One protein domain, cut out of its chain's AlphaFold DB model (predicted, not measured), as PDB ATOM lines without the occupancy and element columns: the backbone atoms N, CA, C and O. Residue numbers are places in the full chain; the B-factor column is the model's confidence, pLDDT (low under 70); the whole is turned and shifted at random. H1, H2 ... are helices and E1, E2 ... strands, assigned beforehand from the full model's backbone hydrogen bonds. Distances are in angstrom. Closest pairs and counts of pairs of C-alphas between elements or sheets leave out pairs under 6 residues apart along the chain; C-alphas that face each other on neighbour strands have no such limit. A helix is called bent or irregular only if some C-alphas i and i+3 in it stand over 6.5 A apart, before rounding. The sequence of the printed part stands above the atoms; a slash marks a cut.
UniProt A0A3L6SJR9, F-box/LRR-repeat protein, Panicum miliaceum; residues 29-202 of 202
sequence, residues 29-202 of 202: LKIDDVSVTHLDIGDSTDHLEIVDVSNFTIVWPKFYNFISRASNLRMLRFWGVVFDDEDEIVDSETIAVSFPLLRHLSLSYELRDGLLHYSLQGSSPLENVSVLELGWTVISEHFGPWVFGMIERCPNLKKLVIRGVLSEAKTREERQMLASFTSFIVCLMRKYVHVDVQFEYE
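AT A GLANCE: This is residues 29 to 202 of the 202 residues of the protein "F-box/LRR-repeat protein" of Panicum miliaceum (UniProt A0A3L6SJR9). One wall of seven parallel strands, E1 to E7, stands side by side in chain order, curled by 85 degrees from edge to edge; the chain is wound in stacked turns, and H2 and H4 pack on one face of the wall. H5, the longest helix, packs on H4 near the E7 end, and H1 lies near the E1 end. The printed part has 174 residues, with five named helices and seven named strands in the order E1 H1 E2 H2 E3 H3 E4 E5 H4 E6 H5 E7; the class is mixed, helices and strands. The whole is compact, with a radius of gyration of the C-alphas of 16.2 A, and spans 49 by 34 by 27 A.

HOW THE PARTS SIT: Start at the sheet, which runs E1 (residues 29 to 40), E2 (50 to 58), E3 (75 to 83), E4 (104 to 109), E5 (131 to 136), E6 (159 to 164), E7 (196 to 201); it is twisted, and E1 and E7 are its edge strands. Look across the neighbours for backbone pairs within hydrogen-bond range: N 31 and O 52 at 2.8 A for E1 and E2, N 53 and O 77 at 2.9 A for E2 and E3, N 78 and O 106 at 2.9 A for E3 and E4, N 107 and O 133 at 2.9 A for E4 and E5, N 163 and O 134 at 2.8 A for E5 and E6, and N 198 and O 160 at 2.8 A for E6 and E7. E1 bends by 145 degrees at residue 36, and the directions of E1 and E2 differ by 62 degrees. H4 (143 to 152) is on the sheet over E5 at a height of 9.7 A, along the strands at 12 degrees to E5 on the local plane; their closest C-alphas, of Leu 134 and Val 147, are 7.0 A apart. H2 (60 to 67) is on the same face, at a height of 7.1 A over the sheet, over none of the strands. H5 (172 to 191) only grazes the sheet, with residues 185 to 189. With residues 181 to 188 alone it touches H4, at a shallow tilt of 18 degrees, the same way; the closest C-alphas, of Gly 144 and Phe 181, are 5.8 A apart. H3 (92 to 98) is not on the sheet; it is near H2, and apart from H4 only just, with a closest distance of 8.0 A between C-alphas. H1 (42 to 47), not on the sheet, is close to H2 but not clearly touching; the closest C-alphas, of Thr 45 and Ile 67, are 6.8 A apart. H1 is irregular, but only just: C-alphas 42 and 45 are 7.0 A apart. Every O i to N i+4 pair is within hydrogen-bond range in H2, H3, H4 and H5; H1 has 0 of 2, and 1 of 3 O i to N i+3 pairs. Five strand-helix-strand units, each two parallel neighbour strands with a helix between, have right-handed crossovers: E1 H1 E2, E2 H2 E3, E3 H3 E4, E5 H4 E6 and E6 H5 E7.

IN THESE COORDINATES: Find C-alpha 29 at (-30.925, 1.470, -7.119), where E1 begins; its twelve residues cover 11.5 A from first to last C-alpha. E2 measures 18.3 A, E3 20.3 A, E4 16.5 A, E5 17.2 A, E6 16.5 A and E7 16.3 A. From C-alpha 172 at (-52.326, -4.079, -40.408), H5 runs 29.3 A to C-alpha 191; H4 measures 14.5 A. H1, H2 and H3 are shorter. E7 ends at C-alpha 201, at (-48.173, -8.414, -22.924).

THE WHOLE: The C-alphas farthest apart, of Asp 43 and Arg 172, are 51.4 A from each other. The printed part has no cut. The long link is E4 to E5, residues 110 to 130, where residues 111 to 112 pair with 115 to 116, antiparallel. The mean pLDDT of the printed part is 85.0; residues 85 to 90, 111 to 121 and 167 to 169 are under 70.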
ATOM      1  N   LEU A  29     -30.606   0.199  -6.496       94.38
ATOM      2  CA  LEU A  29     -30.925   1.470  -7.119       94.38
ATOM      3  C   LEU A  29     -32.070   1.255  -8.102       94.38
ATOM      4  O   LEU A  29     -31.925   0.504  -9.067       94.38
ATOM      5  N   LYS A  30     -33.192   1.927  -7.852       95.62
ATOM      6  CA  LYS A  30     -34.309   2.003  -8.784       95.62
ATOM      7  C   LYS A  30     -34.512   3.440  -9.249       95.62
ATOM      8  O   LYS A  30     -34.559   4.355  -8.425       95.62
ATOM      9  N   ILE A  31     -34.648   3.620 -10.552       93.38
ATOM     10  CA  ILE A  31     -34.905   4.900 -11.204       93.38
ATOM     11  C   ILE A  31     -36.059   4.682 -12.178       93.38
ATOM     12  O   ILE A  31     -35.971   3.801 -13.027       93.38
ATOM     13  N   ASP A  32     -37.136   5.443 -12.034       94.44
ATOM     14  CA  ASP A  32     -38.327   5.324 -12.877       94.44
ATOM     15  C   ASP A  32     -38.880   6.709 -13.218       94.44
ATOM     16  O   ASP A  32     -39.154   7.498 -12.314       94.44
ATOM     17  N   ASP A  33     -39.015   7.021 -14.505       91.62
ATOM     18  CA  ASP A  33     -39.513   8.323 -14.980       91.62
ATOM     19  C   ASP A  33     -38.711   9.494 -14.378       91.62
ATOM     20  O   ASP A  33     -39.230  10.383 -13.699       91.62
ATOM     21  N   VAL A  34     -37.386   9.439 -14.542       87.69
ATOM     22  CA  VAL A  34     -36.469  10.451 -14.007       87.69
ATOM     23  C   VAL A  34     -35.683  11.112 -15.133       87.69
ATOM     24  O   VAL A  34     -35.211  10.468 -16.065       87.69
ATOM     25  N   SER A  35     -35.478  12.417 -15.006       85.31
ATOM     26  CA  SER A  35     -34.490  13.165 -15.782       85.31
ATOM     27  C   SER A  35     -33.449  13.717 -14.816       85.31
ATOM     28  O   SER A  35     -33.806  14.431 -13.874       85.31
ATOM     29  N   VAL A  36     -32.172  13.366 -15.012       83.81
ATOM     30  CA  VAL A  36     -31.075  13.883 -14.184       83.81
ATOM     31  C   VAL A  36     -29.811  14.171 -14.987       83.81
ATOM     32  O   VAL A  36     -29.302  13.316 -15.707       83.81
ATOM     33  N   THR A  37     -29.258  15.375 -14.824       81.56
ATOM     34  CA  THR A  37     -28.026  15.777 -15.533       81.56
ATOM     35  C   THR A  37     -26.763  15.214 -14.869       81.56
ATOM     36  O   THR A  37     -25.770  14.897 -15.544       81.56
ATOM     37  N   HIS A  38     -26.785  15.092 -13.537       83.19
ATOM     38  CA  HIS A  38     -25.702  14.525 -12.735       83.19
ATOM     39  C   HIS A  38     -26.236  13.645 -11.599       83.19
ATOM     40  O   HIS A  38     -26.961  14.121 -10.724       83.19
ATOM     41  N   LEU A  39     -25.838  12.372 -11.610       86.00
ATOM     42  CA  LEU A  39     -26.188  11.369 -10.610       86.00
ATOM     43  C   LEU A  39     -24.911  10.796  -9.986       86.00
ATOM     44  O   LEU A  39     -24.117  10.173 -10.693       86.00
ATOM     45  N   ASP A  40     -24.757  10.958  -8.674       86.56
ATOM     46  CA  ASP A  40     -23.679  10.346  -7.896       86.56
ATOM     47  C   ASP A  40     -24.238   9.615  -6.662       86.56
ATOM     48  O   ASP A  40     -25.059  10.153  -5.912       86.56
ATOM     49  N   ILE A  41     -23.788   8.375  -6.443       86.44
ATOM     50  CA  ILE A  41     -24.115   7.586  -5.243       86.44
ATOM     51  C   ILE A  41     -22.917   7.375  -4.301       86.44
ATOM     52  O   ILE A  41     -22.980   6.538  -3.387       86.44
ATOM     53  N   GLY A  42     -21.829   8.108  -4.541       80.31
ATOM     54  CA  GLY A  42     -20.576   8.029  -3.802       80.31
ATOM     55  C   GLY A  42     -19.953   6.635  -3.870       80.31
ATOM     56  O   GLY A  42     -20.028   5.939  -4.882       80.31
ATOM     57  N   ASP A  43     -19.403   6.183  -2.742       79.56
ATOM     58  CA  ASP A  43     -18.736   4.878  -2.603       79.56
ATOM     59  C   ASP A  43     -19.707   3.678  -2.631       79.56
ATOM     60  O   ASP A  43     -19.322   2.542  -2.357       79.56
ATOM     61  N   SER A  44     -20.995   3.898  -2.919       81.50
ATOM     62  CA  SER A  44     -22.001   2.833  -2.871       81.50
ATOM     63  C   SER A  44     -22.044   1.963  -4.125       81.50
ATOM     64  O   SER A  44     -22.656   0.898  -4.089       81.50
ATOM     65  N   THR A  45     -21.408   2.387  -5.219       83.50
ATOM     66  CA  THR A  45     -21.441   1.669  -6.500       83.50
ATOM     67  C   THR A  45     -20.995   0.214  -6.368       83.50
ATOM     68  O   THR A  45     -21.659  -0.678  -6.889       83.50
ATOM     69  N   ASP A  46     -19.917  -0.043  -5.629       85.94
ATOM     70  CA  ASP A  46     -19.315  -1.377  -5.515       85.94
ATOM     71  C   ASP A  46     -20.225  -2.370  -4.769       85.94
ATOM     72  O   ASP A  46     -20.059  -3.586  -4.880       85.94
ATOM     73  N   HIS A  47     -21.207  -1.863  -4.022       89.38
ATOM     74  CA  HIS A  47     -22.159  -2.646  -3.236       89.38
ATOM     75  C   HIS A  47     -23.478  -2.917  -3.963       89.38
ATOM     76  O   HIS A  47     -24.295  -3.689  -3.456       89.38
ATOM     77  N   LEU A  48     -23.683  -2.319  -5.141       93.44
ATOM     78  CA  LEU A  48     -24.903  -2.511  -5.911       93.44
ATOM     79  C   LEU A  48     -25.044  -3.969  -6.358       93.44
ATOM     80  O   LEU A  48     -24.179  -4.536  -7.023       93.44
ATOM     81  N   GLU A  49     -26.190  -4.548  -6.020       95.88
ATOM     82  CA  GLU A  49     -26.633  -5.871  -6.452       95.88
ATOM     83  C   GLU A  49     -27.741  -5.766  -7.510       95.88
ATOM     84  O   GLU A  49     -27.860  -6.647  -8.368       95.88
ATOM     85  N   ILE A  50     -28.538  -4.691  -7.468       96.25
ATOM     86  CA  ILE A  50     -29.663  -4.449  -8.378       96.25
ATOM     87  C   ILE A  50     -29.622  -3.009  -8.884       96.25
ATOM     88  O   ILE A  50     -29.628  -2.062  -8.093       96.25
ATOM     89  N   VAL A  51     -29.650  -2.865 -10.207       94.69
ATOM     90  CA  VAL A  51     -29.883  -1.599 -10.904       94.69
ATOM     91  C   VAL A  51     -31.087  -1.787 -11.813       94.69
ATOM     92  O   VAL A  51     -31.059  -2.601 -12.738       94.69
ATOM     93  N   ASP A  52     -32.149  -1.049 -11.520       95.12
ATOM     94  CA  ASP A  52     -33.397  -1.054 -12.272       95.12
ATOM     95  C   ASP A  52     -33.697   0.362 -12.749       95.12
ATOM     96  O   ASP A  52     -34.015   1.241 -11.947       95.12
ATOM     97  N   VAL A  53     -33.531   0.590 -14.047       91.75
ATOM     98  CA  VAL A  53     -33.739   1.890 -14.672       91.75
ATOM     99  C   VAL A  53     -34.827   1.765 -15.723       91.75
ATOM    100  O   VAL A  53     -34.719   0.963 -16.657       91.75
ATOM    101  N   SER A  54     -35.867   2.577 -15.560       91.25
ATOM    102  CA  SER A  54     -37.000   2.678 -16.466       91.25
ATOM    103  C   SER A  54     -37.283   4.141 -16.828       91.25
ATOM    104  O   SER A  54     -37.172   5.010 -15.967       91.25
ATOM    105  N   ASN A  55     -37.648   4.421 -18.085       88.31
ATOM    106  CA  ASN A  55     -38.060   5.753 -18.564       88.31
ATOM    107  C   ASN A  55     -37.077   6.861 -18.141       88.31
ATOM    108  O   ASN A  55     -37.425   7.792 -17.417       88.31
ATOM    109  N   PHE A  56     -35.813   6.705 -18.524       83.31
ATOM    110  CA  PHE A  56     -34.717   7.519 -18.007       83.31
ATOM    111  C   PHE A  56     -33.903   8.121 -19.140       83.31
ATOM    112  O   PHE A  56     -33.482   7.400 -20.044       83.31
ATOM    113  N   THR A  57     -33.633   9.420 -19.051       80.38
ATOM    114  CA  THR A  57     -32.754  10.114 -19.997       80.38
ATOM    115  C   THR A  57     -31.420  10.416 -19.332       80.38
ATOM    116  O   THR A  57     -31.383  11.078 -18.292       80.38
ATOM    117  N   ILE A  58     -30.317   9.938 -19.919       75.00
ATOM    118  CA  ILE A  58     -28.966  10.182 -19.392       75.00
ATOM    119  C   ILE A  58     -27.895  10.193 -20.484       75.00
ATOM    120  O   ILE A  58     -28.027   9.568 -21.526       75.00
ATOM    121  N   VAL A  59     -26.776  10.857 -20.218       76.19
ATOM    122  CA  VAL A  59     -25.558  10.773 -21.034       76.19
ATOM    123  C   VAL A  59     -24.845   9.438 -20.748       76.19
ATOM    124  O   VAL A  59     -24.394   9.211 -19.615       76.19
ATOM    125  N   TRP A  60     -24.729   8.548 -21.741       74.38
ATOM    126  CA  TRP A  60     -24.231   7.177 -21.531       74.38
ATOM    127  C   TRP A  60     -22.828   7.080 -20.916       74.38
ATOM    128  O   TRP A  60     -22.701   6.307 -19.968       74.38
ATOM    129  N   PRO A  61     -21.793   7.874 -21.263       76.12
ATOM    130  CA  PRO A  61     -20.464   7.702 -20.676       76.12
ATOM    131  C   PRO A  61     -20.471   7.996 -19.181       76.12
ATOM    132  O   PRO A  61     -19.759   7.356 -18.407       76.12
ATOM    133  N   LYS A  62     -21.306   8.951 -18.745       76.25
ATOM    134  CA  LYS A  62     -21.485   9.252 -17.321       76.25
ATOM    135  C   LYS A  62     -22.129   8.074 -16.612       76.25
ATOM    136  O   LYS A  62     -21.642   7.652 -15.565       76.25
ATOM    137  N   PHE A  63     -23.190   7.532 -17.200       76.44
ATOM    138  CA  PHE A  63     -23.903   6.410 -16.616       76.44
ATOM    139  C   PHE A  63     -23.064   5.130 -16.610       76.44
ATOM    140  O   PHE A  63     -23.016   4.442 -15.598       76.44
ATOM    141  N   TYR A  64     -22.327   4.853 -17.682       78.38
ATOM    142  CA  TYR A  64     -21.392   3.742 -17.784       78.38
ATOM    143  C   TYR A  64     -20.265   3.847 -16.753       78.38
ATOM    144  O   TYR A  64     -20.017   2.898 -16.010       78.38
ATOM    145  N   ASN A  65     -19.612   5.007 -16.634       78.94
ATOM    146  CA  ASN A  65     -18.595   5.237 -15.600       78.94
ATOM    147  C   ASN A  65     -19.155   5.038 -14.187       78.94
ATOM    148  O   ASN A  65     -18.438   4.607 -13.282       78.94
ATOM    149  N   PHE A  66     -20.437   5.345 -14.008       78.56
ATOM    150  CA  PHE A  66     -21.154   5.126 -12.769       78.56
ATOM    151  C   PHE A  66     -21.425   3.642 -12.506       78.56
ATOM    152  O   PHE A  66     -21.089   3.174 -11.427       78.56
ATOM    153  N   ILE A  67     -21.977   2.877 -13.451       80.12
ATOM    154  CA  ILE A  67     -22.325   1.467 -13.209       80.12
ATOM    155  C   ILE A  67     -21.136   0.514 -13.333       80.12
ATOM    156  O   ILE A  67     -21.134  -0.512 -12.670       80.12
ATOM    157  N   SER A  68     -20.108   0.825 -14.125       83.19
ATOM    158  CA  SER A  68     -18.989  -0.090 -14.429       83.19
ATOM    159  C   SER A  68     -18.182  -0.549 -13.208       83.19
ATOM    160  O   SER A  68     -17.488  -1.561 -13.289       83.19
ATOM    161  N   ARG A  69     -18.290   0.141 -12.064       83.44
ATOM    162  CA  ARG A  69     -17.674  -0.291 -10.796       83.44
ATOM    163  C   ARG A  69     -18.554  -1.246  -9.977       83.44
ATOM    164  O   ARG A  69     -18.079  -1.830  -9.007       83.44
ATOM    165  N   ALA A  70     -19.811  -1.466 -10.373       88.81
ATOM    166  CA  ALA A  70     -20.772  -2.336  -9.690       88.81
ATOM    167  C   ALA A  70     -20.452  -3.828  -9.904       88.81
ATOM    168  O   ALA A  70     -21.200  -4.587 -10.516       88.81
ATOM    169  N   SER A  71     -19.314  -4.269  -9.376       87.44
ATOM    170  CA  SER A  71     -18.800  -5.634  -9.533       87.44
ATOM    171  C   SER A  71     -19.690  -6.710  -8.894       87.44
ATOM    172  O   SER A  71     -19.632  -7.872  -9.298       87.44
ATOM    173  N   ASN A  72     -20.546  -6.330  -7.937       92.75
ATOM    174  CA  ASN A  72     -21.508  -7.211  -7.269       92.75
ATOM    175  C   ASN A  72     -22.880  -7.278  -7.959       92.75
ATOM    176  O   ASN A  72     -23.780  -7.952  -7.447       92.75
ATOM    177  N   LEU A  73     -23.042  -6.624  -9.113       95.12
ATOM    178  CA  LEU A  73     -24.325  -6.513  -9.791       95.12
ATOM    179  C   LEU A  73     -24.833  -7.881 -10.265       95.12
ATOM    180  O   LEU A  73     -24.157  -8.615 -10.989       95.12
ATOM    181  N   ARG A  74     -26.058  -8.220  -9.856       97.12
ATOM    182  CA  ARG A  74     -26.736  -9.490 -10.166       97.12
ATOM    183  C   ARG A  74     -27.945  -9.298 -11.061       97.12
ATOM    184  O   ARG A  74     -28.289 -10.225 -11.797       97.12
ATOM    185  N   MET A  75     -28.578  -8.130 -10.994       97.50
ATOM    186  CA  MET A  75     -29.706  -7.762 -11.837       97.50
ATOM    187  C   MET A  75     -29.480  -6.382 -12.445       97.50
ATOM    188  O   MET A  75     -29.244  -5.413 -11.723       97.50
ATOM    189  N   LEU A  76     -29.599  -6.320 -13.767       94.75
ATOM    190  CA  LEU A  76     -29.549  -5.094 -14.543       94.75
ATOM    191  C   LEU A  76     -30.807  -5.007 -15.396       94.75
ATOM    192  O   LEU A  76     -31.094  -5.918 -16.176       94.75
ATOM    193  N   ARG A  77     -31.533  -3.905 -15.259       93.75
ATOM    194  CA  ARG A  77     -32.672  -3.583 -16.106       93.75
ATOM    195  C   ARG A  77     -32.499  -2.201 -16.710       93.75
ATOM    196  O   ARG A  77     -32.371  -1.233 -15.965       93.75
ATOM    197  N   PHE A  78     -32.554  -2.141 -18.037       90.06
ATOM    198  CA  PHE A  78     -32.701  -0.913 -18.810       90.06
ATOM    199  C   PHE A  78     -33.964  -1.000 -19.660       90.06
ATOM    200  O   PHE A  78     -34.045  -1.791 -20.604       90.06
ATOM    201  N   TRP A  79     -34.958  -0.193 -19.307       90.31
ATOM    202  CA  TRP A  79     -36.252  -0.168 -19.974       90.31
ATOM    203  C   TRP A  79     -36.630   1.259 -20.370       90.31
ATOM    204  O   TRP A  79     -36.663   2.136 -19.522       90.31
ATOM    205  N   GLY A  80     -36.889   1.543 -21.644       84.44
ATOM    206  CA  GLY A  80     -37.174   2.915 -22.086       84.44
ATOM    207  C   GLY A  80     -36.067   3.912 -21.705       84.44
ATOM    208  O   GLY A  80     -36.354   5.047 -21.335       84.44
ATOM    209  N   VAL A  81     -34.804   3.470 -21.703       80.62
ATOM    210  CA  VAL A  81     -33.653   4.341 -21.434       80.62
ATOM    211  C   VAL A  81     -33.246   5.023 -22.732       80.62
ATOM    212  O   VAL A  81     -32.968   4.350 -23.725       80.62
ATOM    213  N   VAL A  82     -33.189   6.352 -22.709       75.81
ATOM    214  CA  VAL A  82     -32.773   7.180 -23.842       75.81
ATOM    215  C   VAL A  82     -31.423   7.808 -23.514       75.81
ATOM    216  O   VAL A  82     -31.261   8.462 -22.483       75.81
ATOM    217  N   PHE A  83     -30.446   7.608 -24.397       73.56
ATOM    218  CA  PHE A  83     -29.157   8.280 -24.287       73.56
ATOM    219  C   PHE A  83     -29.199   9.601 -25.041       73.56
ATOM    220  O   PHE A  83     -29.661   9.637 -26.177       73.56
ATOM    221  N   ASP A  84     -28.773  10.680 -24.384       71.00
ATOM    222  CA  ASP A  84     -28.870  12.036 -24.942       71.00
ATOM    223  C   ASP A  84     -27.947  12.205 -26.170       71.00
ATOM    224  O   ASP A  84     -28.357  12.749 -27.197       71.00
ATOM    225  N   ASP A  85     -26.752  11.607 -26.129       69.06
ATOM    226  CA  ASP A  85     -25.780  11.634 -27.228       69.06
ATOM    227  C   ASP A  85     -26.181  10.695 -28.388       69.06
ATOM    228  O   ASP A  85     -26.511   9.526 -28.181       69.06
ATOM    229  N   GLU A  86     -26.165  11.215 -29.622       57.72
ATOM    230  CA  GLU A  86     -26.706  10.538 -30.821       57.72
ATOM    231  C   GLU A  86     -25.853   9.366 -31.343       57.72
ATOM    232  O   GLU A  86     -26.365   8.516 -32.068       57.72
ATOM    233  N   ASP A  87     -24.582   9.271 -30.944       58.31
ATOM    234  CA  ASP A  87     -23.630   8.294 -31.494       58.31
ATOM    235  C   ASP A  87     -23.377   7.078 -30.581       58.31
ATOM    236  O   ASP A  87     -22.562   6.208 -30.908       58.31
ATOM    237  N   GLU A  88     -24.039   6.997 -29.422       62.50
ATOM    238  CA  GLU A  88     -23.673   6.019 -28.396       62.50
ATOM    239  C   GLU A  88     -24.576   4.784 -28.371       62.50
ATOM    240  O   GLU A  88     -25.790   4.836 -28.173       62.50
ATOM    241  N   ILE A  89     -23.932   3.631 -28.546       62.91
ATOM    242  CA  ILE A  89     -24.553   2.313 -28.556       62.91
ATOM    243  C   ILE A  89     -24.002   1.522 -27.373       62.91
ATOM    244  O   ILE A  89     -22.787   1.412 -27.196       62.91
ATOM    245  N   VAL A  90     -24.890   0.905 -26.597       68.50
ATOM    246  CA  VAL A  90     -24.509  -0.021 -25.528       68.50
ATOM    247  C   VAL A  90     -24.352  -1.402 -26.135       68.50
ATOM    248  O   VAL A  90     -25.340  -2.081 -26.408       68.50
ATOM    249  N   ASP A  91     -23.126  -1.847 -26.386       75.00
ATOM    250  CA  ASP A  91     -22.940  -3.208 -26.874       75.00
ATOM    251  C   ASP A  91     -23.085  -4.258 -25.756       75.00
ATOM    252  O   ASP A  91     -22.862  -4.031 -24.562       75.00
ATOM    253  N   SER A  92     -23.502  -5.456 -26.163       75.62
ATOM    254  CA  SER A  92     -23.612  -6.611 -25.262       75.62
ATOM    255  C   SER A  92     -22.278  -7.006 -24.603       75.62
ATOM    256  O   SER A  92     -22.278  -7.602 -23.526       75.62
ATOM    257  N   GLU A  93     -21.149  -6.686 -25.242       83.25
ATOM    258  CA  GLU A  93     -19.804  -7.016 -24.763       83.25
ATOM    259  C   GLU A  93     -19.431  -6.197 -23.528       83.25
ATOM    260  O   GLU A  93     -18.947  -6.750 -22.542       83.25
ATOM    261  N   THR A  94     -19.767  -4.913 -23.532       83.75
ATOM    262  CA  THR A  94     -19.590  -3.999 -22.407       83.75
ATOM    263  C   THR A  94     -20.339  -4.506 -21.177       83.75
ATOM    264  O   THR A  94     -19.758  -4.603 -20.099       83.75
ATOM    265  N   ILE A  95     -21.598  -4.935 -21.335       86.56
ATOM    266  CA  ILE A  95     -22.383  -5.522 -20.233       86.56
ATOM    267  C   ILE A  95     -21.701  -6.787 -19.693       86.56
ATOM    268  O   ILE A  95     -21.567  -6.945 -18.479       86.56
ATOM    269  N   ALA A  96     -21.253  -7.681 -20.578       86.94
ATOM    270  CA  ALA A  96     -20.611  -8.932 -20.178       86.94
ATOM    271  C   ALA A  96     -19.298  -8.702 -19.409       86.94
ATOM    272  O   ALA A  96     -19.046  -9.375 -18.408       86.94
ATOM    273  N   VAL A  97     -18.482  -7.738 -19.846       86.25
ATOM    274  CA  VAL A  97     -17.187  -7.420 -19.227       86.25
ATOM    275  C   VAL A  97     -17.359  -6.667 -17.908       86.25
ATOM    276  O   VAL A  97     -16.661  -6.968 -16.940       86.25
ATOM    277  N   SER A  98     -18.282  -5.703 -17.844       86.31
ATOM    278  CA  SER A  98     -18.489  -4.885 -16.643       86.31
ATOM    279  C   SER A  98     -19.199  -5.634 -15.516       86.31
ATOM    280  O   SER A  98     -18.949  -5.339 -14.347       86.31
ATOM    281  N   PHE A  99     -20.061  -6.607 -15.836       90.62
ATOM    282  CA  PHE A  99     -20.920  -7.279 -14.854       90.62
ATOM    283  C   PHE A  99     -20.738  -8.798 -14.866       90.62
ATOM    284  O   PHE A  99     -21.664  -9.544 -15.196       90.62
ATOM    285  N   PRO A 100     -19.566  -9.304 -14.445       90.38
ATOM    286  CA  PRO A 100     -19.271 -10.732 -14.510       90.38
ATOM    287  C   PRO A 100     -20.201 -11.578 -13.630       90.38
ATOM    288  O   PRO A 100     -20.351 -12.770 -13.876       90.38
ATOM    289  N   LEU A 101     -20.843 -10.998 -12.608       95.00
ATOM    290  CA  LEU A 101     -21.770 -11.696 -11.707       95.00
ATOM    291  C   LEU A 101     -23.248 -11.581 -12.112       95.00
ATOM    292  O   LEU A 101     -24.114 -12.074 -11.377       95.00
ATOM    293  N   LEU A 102     -23.544 -10.969 -13.264       96.19
ATOM    294  CA  LEU A 102     -24.907 -10.710 -13.713       96.19
ATOM    295  C   LEU A 102     -25.676 -12.015 -13.947       96.19
ATOM    296  O   LEU A 102     -25.231 -12.898 -14.677       96.19
ATOM    297  N   ARG A 103     -26.855 -12.134 -13.329       97.81
ATOM    298  CA  ARG A 103     -27.732 -13.316 -13.428       97.81
ATOM    299  C   ARG A 103     -29.045 -13.034 -14.132       97.81
ATOM    300  O   ARG A 103     -29.638 -13.963 -14.688       97.81
ATOM    301  N   HIS A 104     -29.487 -11.785 -14.064       98.19
ATOM    302  CA  HIS A 104     -30.730 -11.307 -14.636       98.19
ATOM    303  C   HIS A 104     -30.456 -10.045 -15.455       98.19
ATOM    304  O   HIS A 104     -29.939  -9.062 -14.923       98.19
ATOM    305  N   LEU A 105     -30.804 -10.089 -16.738       96.31
ATOM    306  CA  LEU A 105     -30.710  -8.960 -17.652       96.31
ATOM    307  C   LEU A 105     -32.091  -8.664 -18.246       96.31
ATOM    308  O   LEU A 105     -32.723  -9.560 -18.802       96.31
ATOM    309  N   SER A 106     -32.546  -7.417 -18.147       95.50
ATOM    310  CA  SER A 106     -33.780  -6.943 -18.779       95.50
ATOM    311  C   SER A 106     -33.488  -5.764 -19.702       95.50
ATOM    312  O   SER A 106     -32.966  -4.755 -19.234       95.50
ATOM    313  N   LEU A 107     -33.845  -5.867 -20.983       92.00
ATOM    314  CA  LEU A 107     -33.589  -4.831 -21.989       92.00
ATOM    315  C   LEU A 107     -34.833  -4.571 -22.848       92.00
ATOM    316  O   LEU A 107     -35.423  -5.507 -23.395       92.00
ATOM    317  N   SER A 108     -35.204  -3.305 -23.025       88.25
ATOM    318  CA  SER A 108     -36.196  -2.904 -24.031       88.25
ATOM    319  C   SER A 108     -35.522  -2.587 -25.364       88.25
ATOM    320  O   SER A 108     -34.592  -1.793 -25.434       88.25
ATOM    321  N   TYR A 109     -36.024  -3.158 -26.446       77.56
ATOM    322  CA  TYR A 109     -35.697  -2.770 -27.806       77.56
ATOM    323  C   TYR A 109     -36.258  -1.373 -28.081       77.56
ATOM    324  O   TYR A 109     -37.473  -1.202 -28.190       77.56
ATOM    325  N   GLU A 110     -35.362  -0.399 -28.207       73.50
ATOM    326  CA  GLU A 110     -35.673   0.971 -28.606       73.50
ATOM    327  C   GLU A 110     -34.850   1.325 -29.851       73.50
ATOM    328  O   GLU A 110     -33.655   1.015 -29.938       73.50
ATOM    329  N   LEU A 111     -35.511   1.935 -30.835       64.38
ATOM    330  CA  LEU A 111     -34.889   2.454 -32.050       64.38
ATOM    331  C   LEU A 111     -34.742   3.968 -31.910       64.38
ATOM    332  O   LEU A 111     -35.750   4.663 -31.772       64.38
ATOM    333  N   ARG A 112     -33.517   4.478 -32.040       60.81
ATOM    334  CA  ARG A 112     -33.260   5.905 -32.274       60.81
ATOM    335  C   ARG A 112     -32.563   6.039 -33.618       60.81
ATOM    336  O   ARG A 112     -31.593   5.338 -33.888       60.81
ATOM    337  N   ASP A 113     -33.163   6.823 -34.509       54.94
ATOM    338  CA  ASP A 113     -32.657   7.102 -35.862       54.94
ATOM    339  C   ASP A 113     -32.292   5.859 -36.702       54.94
ATOM    340  O   ASP A 113     -31.444   5.896 -37.593       54.94
ATOM    341  N   GLY A 114     -32.967   4.731 -36.444       54.72
ATOM    342  CA  GLY A 114     -32.753   3.461 -37.148       54.72
ATOM    343  C   GLY A 114     -31.584   2.617 -36.624       54.72
ATOM    344  O   GLY A 114     -31.354   1.527 -37.150       54.72
ATOM    345  N   LEU A 115     -30.880   3.071 -35.584       52.22
ATOM    346  CA  LEU A 115     -29.819   2.325 -34.912       52.22
ATOM    347  C   LEU A 115     -30.341   1.638 -33.647       52.22
ATOM    348  O   LEU A 115     -31.198   2.142 -32.918       52.22
ATOM    349  N   LEU A 116     -29.818   0.436 -33.406       57.47
ATOM    350  CA  LEU A 116     -30.144  -0.360 -32.234       57.47
ATOM    351  C   LEU A 116     -29.344   0.109 -31.027       57.47
ATOM    352  O   LEU A 116     -28.125  -0.050 -31.027       57.47
ATOM    353  N   HIS A 117     -30.032   0.576 -29.980       56.53
ATOM    354  CA  HIS A 117     -29.404   0.973 -28.711       56.53
ATOM    355  C   HIS A 117     -28.561  -0.150 -28.088       56.53
ATOM    356  O   HIS A 117     -27.538   0.126 -27.470       56.53
ATOM    357  N   TYR A 118     -28.966  -1.410 -28.292       58.41
ATOM    358  CA  TYR A 118     -28.243  -2.594 -27.831       58.41
ATOM    359  C   TYR A 118     -27.667  -3.373 -29.003       58.41
ATOM    360  O   TYR A 118     -28.286  -4.326 -29.495       58.41
ATOM    361  N   SER A 119     -26.493  -2.967 -29.483       63.81
ATOM    362  CA  SER A 119     -25.851  -3.721 -30.554       63.81
ATOM    363  C   SER A 119     -25.283  -5.043 -30.045       63.81
ATOM    364  O   SER A 119     -24.771  -5.181 -28.933       63.81
ATOM    365  N   LEU A 120     -25.337  -6.047 -30.914       61.53
ATOM    366  CA  LEU A 120     -24.724  -7.353 -30.687       61.53
ATOM    367  C   LEU A 120     -23.224  -7.346 -31.037       61.53
ATOM    368  O   LEU A 120     -22.666  -8.390 -31.378       61.53
ATOM    369  N   GLN A 121     -22.565  -6.181 -30.999       69.12
ATOM    370  CA  GLN A 121     -21.129  -6.096 -31.253       69.12
ATOM    371  C   GLN A 121     -20.341  -6.863 -30.183       69.12
ATOM    372  O   GLN A 121     -20.806  -7.052 -29.054       69.12
ATOM    373  N   GLY A 122     -19.182  -7.379 -30.593       71.25
ATOM    374  CA  GLY A 122     -18.313  -8.210 -29.765       71.25
ATOM    375  C   GLY A 122     -18.604  -9.708 -29.837       71.25
ATOM    376  O   GLY A 122     -19.449 -10.168 -30.615       71.25
ATOM    377  N   SER A 123     -17.915 -10.495 -29.011       75.38
ATOM    378  CA  SER A 123     -18.102 -11.961 -28.934       75.38
ATOM    379  C   SER A 123     -18.287 -12.502 -27.515       75.38
ATOM    380  O   SER A 123     -18.591 -13.684 -27.351       75.38
ATOM    381  N   SER A 124     -18.139 -11.642 -26.506       86.00
ATOM    382  CA  SER A 124     -18.129 -12.047 -25.102       86.00
ATOM    383  C   SER A 124     -19.461 -12.676 -24.652       86.00
ATOM    384  O   SER A 124     -20.526 -12.087 -24.868       86.00
ATOM    385  N   PRO A 125     -19.430 -13.873 -24.036       91.06
ATOM    386  CA  PRO A 125     -20.629 -14.537 -23.542       91.06
ATOM    387  C   PRO A 125     -21.121 -13.929 -22.220       91.06
ATOM    388  O   PRO A 125     -20.346 -13.618 -21.319       91.06
ATOM    389  N   LEU A 126     -22.440 -13.857 -22.066       93.00
ATOM    390  CA  LEU A 126     -23.143 -13.555 -20.820       93.00
ATOM    391  C   LEU A 126     -23.341 -14.853 -20.020       93.00
ATOM    392  O   LEU A 126     -24.461 -15.328 -19.827       93.00
ATOM    393  N   GLU A 127     -22.237 -15.473 -19.590       94.06
ATOM    394  CA  GLU A 127     -22.241 -16.842 -19.044       94.06
ATOM    395  C   GLU A 127     -23.142 -17.020 -17.820       94.06
ATOM    396  O   GLU A 127     -23.763 -18.069 -17.665       94.06
ATOM    397  N   ASN A 128     -23.232 -16.016 -16.951       96.06
ATOM    398  CA  ASN A 128     -23.986 -16.121 -15.701       96.06
ATOM    399  C   ASN A 128     -25.466 -15.735 -15.842       96.06
ATOM    400  O   ASN A 128     -26.255 -16.007 -14.927       96.06
ATOM    401  N   VAL A 129     -25.863 -15.161 -16.983       97.50
ATOM    402  CA  VAL A 129     -27.244 -14.747 -17.231       97.50
ATOM    403  C   VAL A 129     -28.116 -15.985 -17.414       97.50
ATOM    404  O   VAL A 129     -28.004 -16.736 -18.381       97.50
ATOM    405  N   SER A 130     -29.008 -16.187 -16.447       97.69
ATOM    406  CA  SER A 130     -29.954 -17.308 -16.410       97.69
ATOM    407  C   SER A 130     -31.401 -16.866 -16.631       97.69
ATOM    408  O   SER A 130     -32.238 -17.693 -16.998       97.69
ATOM    409  N   VAL A 131     -31.681 -15.572 -16.451       98.44
ATOM    410  CA  VAL A 131     -32.970 -14.938 -16.740       98.44
ATOM    411  C   VAL A 131     -32.732 -13.762 -17.679       98.44
ATOM    412  O   VAL A 131     -31.931 -12.878 -17.373       98.44
ATOM    413  N   LEU A 132     -33.433 -13.763 -18.806       97.69
ATOM    414  CA  LEU A 132     -33.383 -12.705 -19.804       97.69
ATOM    415  C   LEU A 132     -34.798 -12.182 -20.045       97.69
ATOM    416  O   LEU A 132     -35.688 -12.958 -20.388       97.69
ATOM    417  N   GLU A 133     -35.006 -10.882 -19.883       97.25
ATOM    418  CA  GLU A 133     -36.251 -10.219 -20.273       97.25
ATOM    419  C   GLU A 133     -35.974  -9.284 -21.443       97.25
ATOM    420  O   GLU A 133     -35.114  -8.411 -21.359       97.25
ATOM    421  N   LEU A 134     -36.702  -9.459 -22.538       94.62
ATOM    422  CA  LEU A 134     -36.569  -8.644 -23.738       94.62
ATOM    423  C   LEU A 134     -37.943  -8.132 -24.123       94.62
ATOM    424  O   LEU A 134     -38.915  -8.880 -24.073       94.62
ATOM    425  N   GLY A 135     -38.048  -6.887 -24.551       92.06
ATOM    426  CA  GLY A 135     -39.329  -6.391 -25.041       92.06
ATOM    427  C   GLY A 135     -39.201  -5.218 -25.969       92.06
ATOM    428  O   GLY A 135     -38.099  -4.899 -26.384       92.06
ATOM    429  N   TRP A 136     -40.324  -4.609 -26.316       87.19
ATOM    430  CA  TRP A 136     -40.388  -3.459 -27.211       87.19
ATOM    431  C   TRP A 136     -41.460  -2.479 -26.739       87.19
ATOM    432  O   TRP A 136     -42.484  -2.895 -26.185       87.19
ATOM    433  N   THR A 137     -41.260  -1.202 -27.055       80.31
ATOM    434  CA  THR A 137     -42.335  -0.199 -27.034       80.31
ATOM    435  C   THR A 137     -43.048  -0.158 -28.388       80.31
ATOM    436  O   THR A 137     -44.275  -0.198 -28.454       80.31
ATOM    437  N   VAL A 138     -42.285  -0.213 -29.487       79.62
ATOM    438  CA  VAL A 138     -42.796  -0.340 -30.863       79.62
ATOM    439  C   VAL A 138     -42.131  -1.540 -31.537       79.62
ATOM    440  O   VAL A 138     -40.906  -1.617 -31.610       79.62
ATOM    441  N   ILE A 139     -42.927  -2.500 -32.020       83.50
ATOM    442  CA  ILE A 139     -42.384  -3.708 -32.658       83.50
ATOM    443  C   ILE A 139     -41.835  -3.389 -34.052       83.50
ATOM    444  O   ILE A 139     -42.462  -2.667 -34.825       83.50
ATOM    445  N   SER A 140     -40.688  -3.978 -34.389       84.12
ATOM    446  CA  SER A 140     -40.064  -3.890 -35.711       84.12
ATOM    447  C   SER A 140     -39.693  -5.277 -36.243       84.12
ATOM    448  O   SER A 140     -39.617  -6.258 -35.497       84.12
ATOM    449  N   GLU A 141     -39.396  -5.365 -37.539       83.69
ATOM    450  CA  GLU A 141     -38.903  -6.599 -38.167       83.69
ATOM    451  C   GLU A 141     -37.540  -7.071 -37.624       83.69
ATOM    452  O   GLU A 141     -37.208  -8.254 -37.728       83.69
ATOM    453  N   HIS A 142     -36.766  -6.185 -36.990       85.00
ATOM    454  CA  HIS A 142     -35.452  -6.507 -36.431       85.00
ATOM    455  C   HIS A 142     -35.511  -7.034 -34.992       85.00
ATOM    456  O   HIS A 142     -34.515  -7.573 -34.503       85.00
ATOM    457  N   PHE A 143     -36.664  -6.933 -34.318       87.44
ATOM    458  CA  PHE A 143     -36.810  -7.398 -32.938       87.44
ATOM    459  C   PHE A 143     -36.531  -8.905 -32.796       87.44
ATOM    460  O   PHE A 143     -35.781  -9.319 -31.917       87.44
ATOM    461  N   GLY A 144     -37.064  -9.734 -33.700       89.56
ATOM    462  CA  GLY A 144     -36.815 -11.182 -33.706       89.56
ATOM    463  C   GLY A 144     -35.325 -11.541 -33.815       89.56
ATOM    464  O   GLY A 144     -34.799 -12.208 -32.919       89.56
ATOM    465  N   PRO A 145     -34.614 -11.082 -34.864       87.88
ATOM    466  CA  PRO A 145     -33.167 -11.259 -34.987       87.88
ATOM    467  C   PRO A 145     -32.375 -10.799 -33.755       87.88
ATOM    468  O   PRO A 145     -31.460 -11.501 -33.324       87.88
ATOM    469  N   TRP A 146     -32.750  -9.665 -33.153       88.69
ATOM    470  CA  TRP A 146     -32.113  -9.165 -31.936       88.69
ATOM    471  C   TRP A 146     -32.309 -10.109 -30.740       88.69
ATOM    472  O   TRP A 146     -31.330 -10.483 -30.093       88.69
ATOM    473  N   VAL A 147     -33.540 -10.583 -30.506       91.62
ATOM    474  CA  VAL A 147     -33.847 -11.584 -29.465       91.62
ATOM    475  C   VAL A 147     -32.988 -12.835 -29.632       91.62
ATOM    476  O   VAL A 147     -32.412 -13.332 -28.665       91.62
ATOM    477  N   PHE A 148     -32.860 -13.335 -30.860       90.12
ATOM    478  CA  PHE A 148     -32.049 -14.517 -31.137       90.12
ATOM    479  C   PHE A 148     -30.567 -14.294 -30.835       90.12
ATOM    480  O   PHE A 148     -29.959 -15.126 -30.162       90.12
ATOM    481  N   GLY A 149     -30.006 -13.163 -31.266       90.00
ATOM    482  CA  GLY A 149     -28.618 -12.825 -30.966       90.00
ATOM    483  C   GLY A 149     -28.349 -12.717 -29.464       90.00
ATOM    484  O   GLY A 149     -27.358 -13.257 -28.983       90.00
ATOM    485  N   MET A 150     -29.267 -12.119 -28.698       91.56
ATOM    486  CA  MET A 150     -29.151 -12.044 -27.235       91.56
ATOM    487  C   MET A 150     -29.184 -13.424 -26.565       91.56
ATOM    488  O   MET A 150     -28.463 -13.668 -25.600       91.56
ATOM    489  N   ILE A 151     -29.982 -14.355 -27.086       92.81
ATOM    490  CA  ILE A 151     -30.053 -15.723 -26.555       92.81
ATOM    491  C   ILE A 151     -28.775 -16.502 -26.871       92.81
ATOM    492  O   ILE A 151     -28.278 -17.220 -26.006       92.81
ATOM    493  N   GLU A 152     -28.188 -16.327 -28.058       91.12
ATOM    494  CA  GLU A 152     -26.891 -16.937 -28.394       91.12
ATOM    495  C   GLU A 152     -25.748 -16.447 -27.498       91.12
ATOM    496  O   GLU A 152     -24.788 -17.186 -27.272       91.12
ATOM    497  N   ARG A 153     -25.876 -15.249 -26.918       90.94
ATOM    498  CA  ARG A 153     -24.939 -14.729 -25.914       90.94
ATOM    499  C   ARG A 153     -25.097 -15.345 -24.532       90.94
ATOM    500  O   ARG A 153     -24.171 -15.221 -23.739       90.94
ATOM    501  N   CYS A 154     -26.223 -15.982 -24.225       94.81
ATOM    502  CA  CYS A 154     -26.549 -16.473 -22.885       94.81
ATOM    503  C   CYS A 154     -26.520 -18.015 -22.851       94.81
ATOM    504  O   CYS A 154     -27.576 -18.651 -22.877       94.81
ATOM    505  N   PRO A 155     -25.340 -18.661 -22.776       94.44
ATOM    506  CA  PRO A 155     -25.232 -20.120 -22.884       94.44
ATOM    507  C   PRO A 155     -25.922 -20.887 -21.742       94.44
ATOM    508  O   PRO A 155     -26.259 -22.055 -21.914       94.44
ATOM    509  N   ASN A 156     -26.145 -20.243 -20.592       96.19
ATOM    510  CA  ASN A 156     -26.785 -20.837 -19.413       96.19
ATOM    511  C   ASN A 156     -28.208 -20.304 -19.168       96.19
ATOM    512  O   ASN A 156     -28.709 -20.362 -18.037       96.19
ATOM    513  N   LEU A 157     -28.856 -19.775 -20.211       97.56
ATOM    514  CA  LEU A 157     -30.205 -19.237 -20.116       97.56
ATOM    515  C   LEU A 157     -31.198 -20.321 -19.674       97.56
ATOM    516  O   LEU A 157     -31.218 -21.430 -20.202       97.56
ATOM    517  N   LYS A 158     -32.044 -19.987 -18.696       97.69
ATOM    518  CA  LYS A 158     -33.101 -20.873 -18.181       97.69
ATOM    519  C   LYS A 158     -34.489 -20.299 -18.382       97.69
ATOM    520  O   LYS A 158     -35.437 -21.064 -18.508       97.69
ATOM    521  N   LYS A 159     -34.611 -18.971 -18.393       98.19
ATOM    522  CA  LYS A 159     -35.881 -18.267 -18.537       98.19
ATOM    523  C   LYS A 159     -35.735 -17.094 -19.500       98.19
ATOM    524  O   LYS A 159     -34.845 -16.267 -19.318       98.19
ATOM    525  N   LEU A 160     -36.635 -17.017 -20.473       97.62
ATOM    526  CA  LEU A 160     -36.806 -15.890 -21.383       97.62
ATOM    527  C   LEU A 160     -38.198 -15.293 -21.173       97.62
ATOM    528  O   LEU A 160     -39.194 -15.993 -21.346       97.62
ATOM    529  N   VAL A 161     -38.281 -14.009 -20.844       97.06
ATOM    530  CA  VAL A 161     -39.548 -13.265 -20.816       97.06
ATOM    531  C   VAL A 161     -39.571 -12.314 -21.998       97.06
ATOM    532  O   VAL A 161     -38.681 -11.481 -22.143       97.06
ATOM    533  N   ILE A 162     -40.592 -12.430 -22.835       94.81
ATOM    534  CA  ILE A 162     -40.854 -11.489 -23.912       94.81
ATOM    535  C   ILE A 162     -41.948 -10.526 -23.461       94.81
ATOM    536  O   ILE A 162     -43.097 -10.937 -23.298       94.81
ATOM    537  N   ARG A 163     -41.589  -9.256 -23.274       93.06
ATOM    538  CA  ARG A 163     -42.523  -8.183 -22.928       93.06
ATOM    539  C   ARG A 163     -42.915  -7.379 -24.158       93.06
ATOM    540  O   ARG A 163     -42.111  -7.206 -25.067       93.06
ATOM    541  N   GLY A 164     -44.123  -6.844 -24.184       88.31
ATOM    542  CA  GLY A 164     -44.527  -5.942 -25.257       88.31
ATOM    543  C   GLY A 164     -45.859  -5.273 -24.981       88.31
ATOM    544  O   GLY A 164     -46.722  -5.859 -24.337       88.31
ATOM    545  N   VAL A 165     -46.028  -4.063 -25.501       82.50
ATOM    546  CA  VAL A 165     -47.298  -3.338 -25.413       82.50
ATOM    547  C   VAL A 165     -48.151  -3.677 -26.638       82.50
ATOM    548  O   VAL A 165     -47.696  -3.593 -27.786       82.50
ATOM    549  N   LEU A 166     -49.391  -4.103 -26.410       77.06
ATOM    550  CA  LEU A 166     -50.378  -4.409 -27.436       77.06
ATOM    551  C   LEU A 166     -51.479  -3.345 -27.398       77.06
ATOM    552  O   LEU A 166     -52.500  -3.516 -26.743       77.06
ATOM    553  N   SER A 167     -51.315  -2.274 -28.175       67.94
ATOM    554  CA  SER A 167     -52.375  -1.270 -28.324       67.94
ATOM    555  C   SER A 167     -53.688  -1.895 -28.835       67.94
ATOM    556  O   SER A 167     -53.680  -2.842 -29.632       67.94
ATOM    557  N   GLU A 168     -54.834  -1.358 -28.402       66.44
ATOM    558  CA  GLU A 168     -56.159  -1.808 -28.866       66.44
ATOM    559  C   GLU A 168     -56.371  -1.535 -30.368       66.44
ATOM    560  O   GLU A 168     -57.047  -2.294 -31.068       66.44
ATOM    561  N   ALA A 169     -55.750  -0.473 -30.890       61.25
ATOM    562  CA  ALA A 169     -55.825  -0.063 -32.287       61.25
ATOM    563  C   ALA A 169     -54.535  -0.426 -33.039       61.25
ATOM    564  O   ALA A 169     -53.692   0.433 -33.286       61.25
ATOM    565  N   LYS A 170     -54.391  -1.697 -33.437       70.75
ATOM    566  CA  LYS A 170     -53.257  -2.119 -34.274       70.75
ATOM    567  C   LYS A 170     -53.505  -1.880 -35.751       70.75
ATOM    568  O   LYS A 170     -54.500  -2.342 -36.330       70.75
ATOM    569  N   THR A 171     -52.520  -1.271 -36.384       82.75
ATOM    570  CA  THR A 171     -52.388  -1.226 -37.838       82.75
ATOM    571  C   THR A 171     -52.300  -2.645 -38.423       82.75
ATOM    572  O   THR A 171     -52.143  -3.659 -37.724       82.75
ATOM    573  N   ARG A 172     -52.481  -2.775 -39.740       84.06
ATOM    574  CA  ARG A 172     -52.326  -4.079 -40.408       84.06
ATOM    575  C   ARG A 172     -50.869  -4.544 -40.329       84.06
ATOM    576  O   ARG A 172     -50.613  -5.735 -40.169       84.06
ATOM    577  N   GLU A 173     -49.958  -3.591 -40.413       84.25
ATOM    578  CA  GLU A 173     -48.514  -3.739 -40.387       84.25
ATOM    579  C   GLU A 173     -48.056  -4.307 -39.037       84.25
ATOM    580  O   GLU A 173     -47.404  -5.349 -39.010       84.25
ATOM    581  N   GLU A 174     -48.493  -3.729 -37.915       82.06
ATOM    582  CA  GLU A 174     -48.166  -4.237 -36.570       82.06
ATOM    583  C   GLU A 174     -48.682  -5.658 -36.333       82.06
ATOM    584  O   GLU A 174     -47.981  -6.494 -35.757       82.06
ATOM    585  N   ARG A 175     -49.893  -5.975 -36.809       85.69
ATOM    586  CA  ARG A 175     -50.428  -7.345 -36.728       85.69
ATOM    587  C   ARG A 175     -49.585  -8.331 -37.528       85.69
ATOM    588  O   ARG A 175     -49.348  -9.443 -37.058       85.69
ATOM    589  N   GLN A 176     -49.125  -7.929 -38.711       87.75
ATOM    590  CA  GLN A 176     -48.249  -8.756 -39.531       87.75
ATOM    591  C   GLN A 176     -46.877  -8.947 -38.868       87.75
ATOM    592  O   GLN A 176     -46.377 -10.070 -38.850       87.75
ATOM    593  N   MET A 177     -46.297  -7.894 -38.283       88.31
ATOM    594  CA  MET A 177     -45.030  -7.976 -37.547       88.31
ATOM    595  C   MET A 177     -45.133  -8.917 -36.345       88.31
ATOM    596  O   MET A 177     -44.279  -9.787 -36.180       88.31
ATOM    597  N   LEU A 178     -46.211  -8.821 -35.563       87.88
ATOM    598  CA  LEU A 178     -46.468  -9.742 -34.453       87.88
ATOM    599  C   LEU A 178     -46.600 -11.189 -34.934       87.88
ATOM    600  O   LEU A 178     -45.971 -12.070 -34.359       87.88
ATOM    601  N   ALA A 179     -47.353 -11.442 -36.008       88.50
ATOM    602  CA  ALA A 179     -47.492 -12.789 -36.564       88.50
ATOM    603  C   ALA A 179     -46.141 -13.373 -37.030       88.50
ATOM    604  O   ALA A 179     -45.837 -14.545 -36.767       88.50
ATOM    605  N   SER A 180     -45.314 -12.549 -37.679       89.75
ATOM    606  CA  SER A 180     -43.951 -12.916 -38.076       89.75
ATOM    607  C   SER A 180     -43.076 -13.219 -36.857       89.75
ATOM    608  O   SER A 180     -42.412 -14.257 -36.821       89.75
ATOM    609  N   PHE A 181     -43.122 -12.374 -35.826       90.19
ATOM    610  CA  PHE A 181     -42.360 -12.565 -34.593       90.19
ATOM    611  C   PHE A 181     -42.808 -13.807 -33.808       90.19
ATOM    612  O   PHE A 181     -41.968 -14.595 -33.378       90.19
ATOM    613  N   THR A 182     -44.113 -14.056 -33.671       89.12
ATOM    614  CA  THR A 182     -44.626 -15.277 -33.031       89.12
ATOM    615  C   THR A 182     -44.127 -16.524 -33.758       89.12
ATOM    616  O   THR A 182     -43.669 -17.470 -33.118       89.12
ATOM    617  N   SER A 183     -44.144 -16.516 -35.095       90.12
ATOM    618  CA  SER A 183     -43.605 -17.622 -35.898       90.12
ATOM    619  C   SER A 183     -42.105 -17.821 -35.655       90.12
ATOM    620  O   SER A 183     -41.640 -18.953 -35.508       90.12
ATOM    621  N   PHE A 184     -41.354 -16.722 -35.553       89.44
ATOM    622  CA  PHE A 184     -39.930 -16.733 -35.234       89.44
ATOM    623  C   PHE A 184     -39.648 -17.322 -33.842       89.44
ATOM    624  O   PHE A 184     -38.801 -18.209 -33.711       89.44
ATOM    625  N   ILE A 185     -40.393 -16.909 -32.811       89.19
ATOM    626  CA  ILE A 185     -40.216 -17.437 -31.452       89.19
ATOM    627  C   ILE A 185     -40.567 -18.920 -31.366       89.19
ATOM    628  O   ILE A 185     -39.860 -19.658 -30.688       89.19
ATOM    629  N   VAL A 186     -41.580 -19.404 -32.087       90.50
ATOM    630  CA  VAL A 186     -41.877 -20.847 -32.118       90.50
ATOM    631  C   VAL A 186     -40.677 -21.650 -32.635       90.50
ATOM    632  O   VAL A 186     -40.356 -22.707 -32.087       90.50
ATOM    633  N   CYS A 187     -39.977 -21.155 -33.660       90.06
ATOM    634  CA  CYS A 187     -38.735 -21.773 -34.129       90.06
ATOM    635  C   CYS A 187     -37.640 -21.731 -33.054       90.06
ATOM    636  O   CYS A 187     -36.932 -22.720 -32.858       90.06
ATOM    637  N   LEU A 188     -37.537 -20.621 -32.324       87.75
ATOM    638  CA  LEU A 188     -36.577 -20.459 -31.239       87.75
ATOM    639  C   LEU A 188     -36.843 -21.438 -30.088       87.75
ATOM    640  O   LEU A 188     -35.931 -22.142 -29.666       87.75
ATOM    641  N   MET A 189     -38.092 -21.562 -29.641       90.38
ATOM    642  CA  MET A 189     -38.504 -22.496 -28.585       90.38
ATOM    643  C   MET A 189     -38.163 -23.950 -28.937       90.38
ATOM    644  O   MET A 189     -37.809 -24.737 -28.064       90.38
ATOM    645  N   ARG A 190     -38.215 -24.312 -30.226       92.31
ATOM    646  CA  ARG A 190     -37.790 -25.639 -30.701       92.31
ATOM    647  C   ARG A 190     -36.274 -25.840 -30.643       92.31
ATOM    648  O   ARG A 190     -35.839 -26.969 -30.444       92.31
ATOM    649  N   LYS A 191     -35.473 -24.783 -30.829       92.19
ATOM    650  CA  LYS A 191     -34.001 -24.830 -30.717       92.19
ATOM    651  C   LYS A 191     -33.551 -24.846 -29.251       92.19
ATOM    652  O   LYS A 191     -32.633 -25.582 -28.906       92.19
ATOM    653  N   TYR A 192     -34.222 -24.084 -28.388       91.50
ATOM    654  CA  TYR A 192     -33.865 -23.898 -26.977       91.50
ATOM    655  C   TYR A 192     -34.905 -24.520 -26.038       91.50
ATOM    656  O   TYR A 192     -35.475 -23.852 -25.185       91.50
ATOM    657  N   VAL A 193     -35.129 -25.829 -26.173       92.62
ATOM    658  CA  VAL A 193     -36.163 -26.577 -25.423       92.62
ATOM    659  C   VAL A 193     -36.006 -26.560 -23.895       92.62
ATOM    660  O   VAL A 193     -36.926 -26.937 -23.180       92.62
ATOM    661  N   HIS A 194     -34.831 -26.176 -23.395       92.50
ATOM    662  CA  HIS A 194     -34.516 -26.084 -21.968       92.50
ATOM    663  C   HIS A 194     -34.807 -24.699 -21.372       92.50
ATOM    664  O   HIS A 194     -34.690 -24.530 -20.160       92.50
ATOM    665  N   VAL A 195     -35.154 -23.719 -22.210       95.94
ATOM    666  CA  VAL A 195     -35.483 -22.357 -21.787       95.94
ATOM    667  C   VAL A 195     -36.992 -22.261 -21.584       95.94
ATOM    668  O   VAL A 195     -37.765 -22.519 -22.506       95.94
ATOM    669  N   ASP A 196     -37.410 -21.864 -20.384       96.38
ATOM    670  CA  ASP A 196     -38.795 -21.491 -20.100       96.38
ATOM    671  C   ASP A 196     -39.103 -20.143 -20.762       96.38
ATOM    672  O   ASP A 196     -38.522 -19.121 -20.390       96.38
ATOM    673  N   VAL A 197     -39.978 -20.143 -21.768       95.38
ATOM    674  CA  VAL A 197     -40.344 -18.939 -22.524       95.38
ATOM    675  C   VAL A 197     -41.711 -18.443 -22.071       95.38
ATOM    676  O   VAL A 197     -42.710 -19.152 -22.191       95.38
ATOM    677  N   GLN A 198     -41.752 -17.201 -21.597       95.00
ATOM    678  CA  GLN A 198     -42.952 -16.524 -21.115       95.00
ATOM    679  C   GLN A 198     -43.229 -15.283 -21.962       95.00
ATOM    680  O   GLN A 198     -42.304 -14.608 -22.411       95.00
ATOM    681  N   PHE A 199     -44.507 -14.981 -22.169       92.19
ATOM    682  CA  PHE A 199     -44.949 -13.775 -22.860       92.19
ATOM    683  C   PHE A 199     -45.772 -12.937 -21.892       92.19
ATOM    684  O   PHE A 199     -46.766 -13.422 -21.351       92.19
ATOM    685  N   GLU A 200     -45.357 -11.695 -21.685       92.12
ATOM    686  CA  GLU A 200     -46.026 -10.735 -20.812       92.12
ATOM    687  C   GLU A 200     -46.401  -9.514 -21.649       92.12
ATOM    688  O   GLU A 200     -45.573  -8.649 -21.931       92.12
ATOM    689  N   TYR A 201     -47.650  -9.491 -22.103       86.69
ATOM    690  CA  TYR A 201     -48.173  -8.414 -22.924       86.69
ATOM    691  C   TYR A 201     -49.134  -7.542 -22.128       86.69
ATOM    692  O   TYR A 201     -50.037  -8.074 -21.480       86.69
ATOM    693  N   GLU A 202     -48.918  -6.230 -22.205       78.75
ATOM    694  CA  GLU A 202     -49.774  -5.192 -21.617       78.75
ATOM    695  C   GLU A 202     -50.692  -4.571 -22.668       78.75
ATOM    696  O   GLU A 202     -50.218  -4.345 -23.809       78.75
TER     697      GLU A 202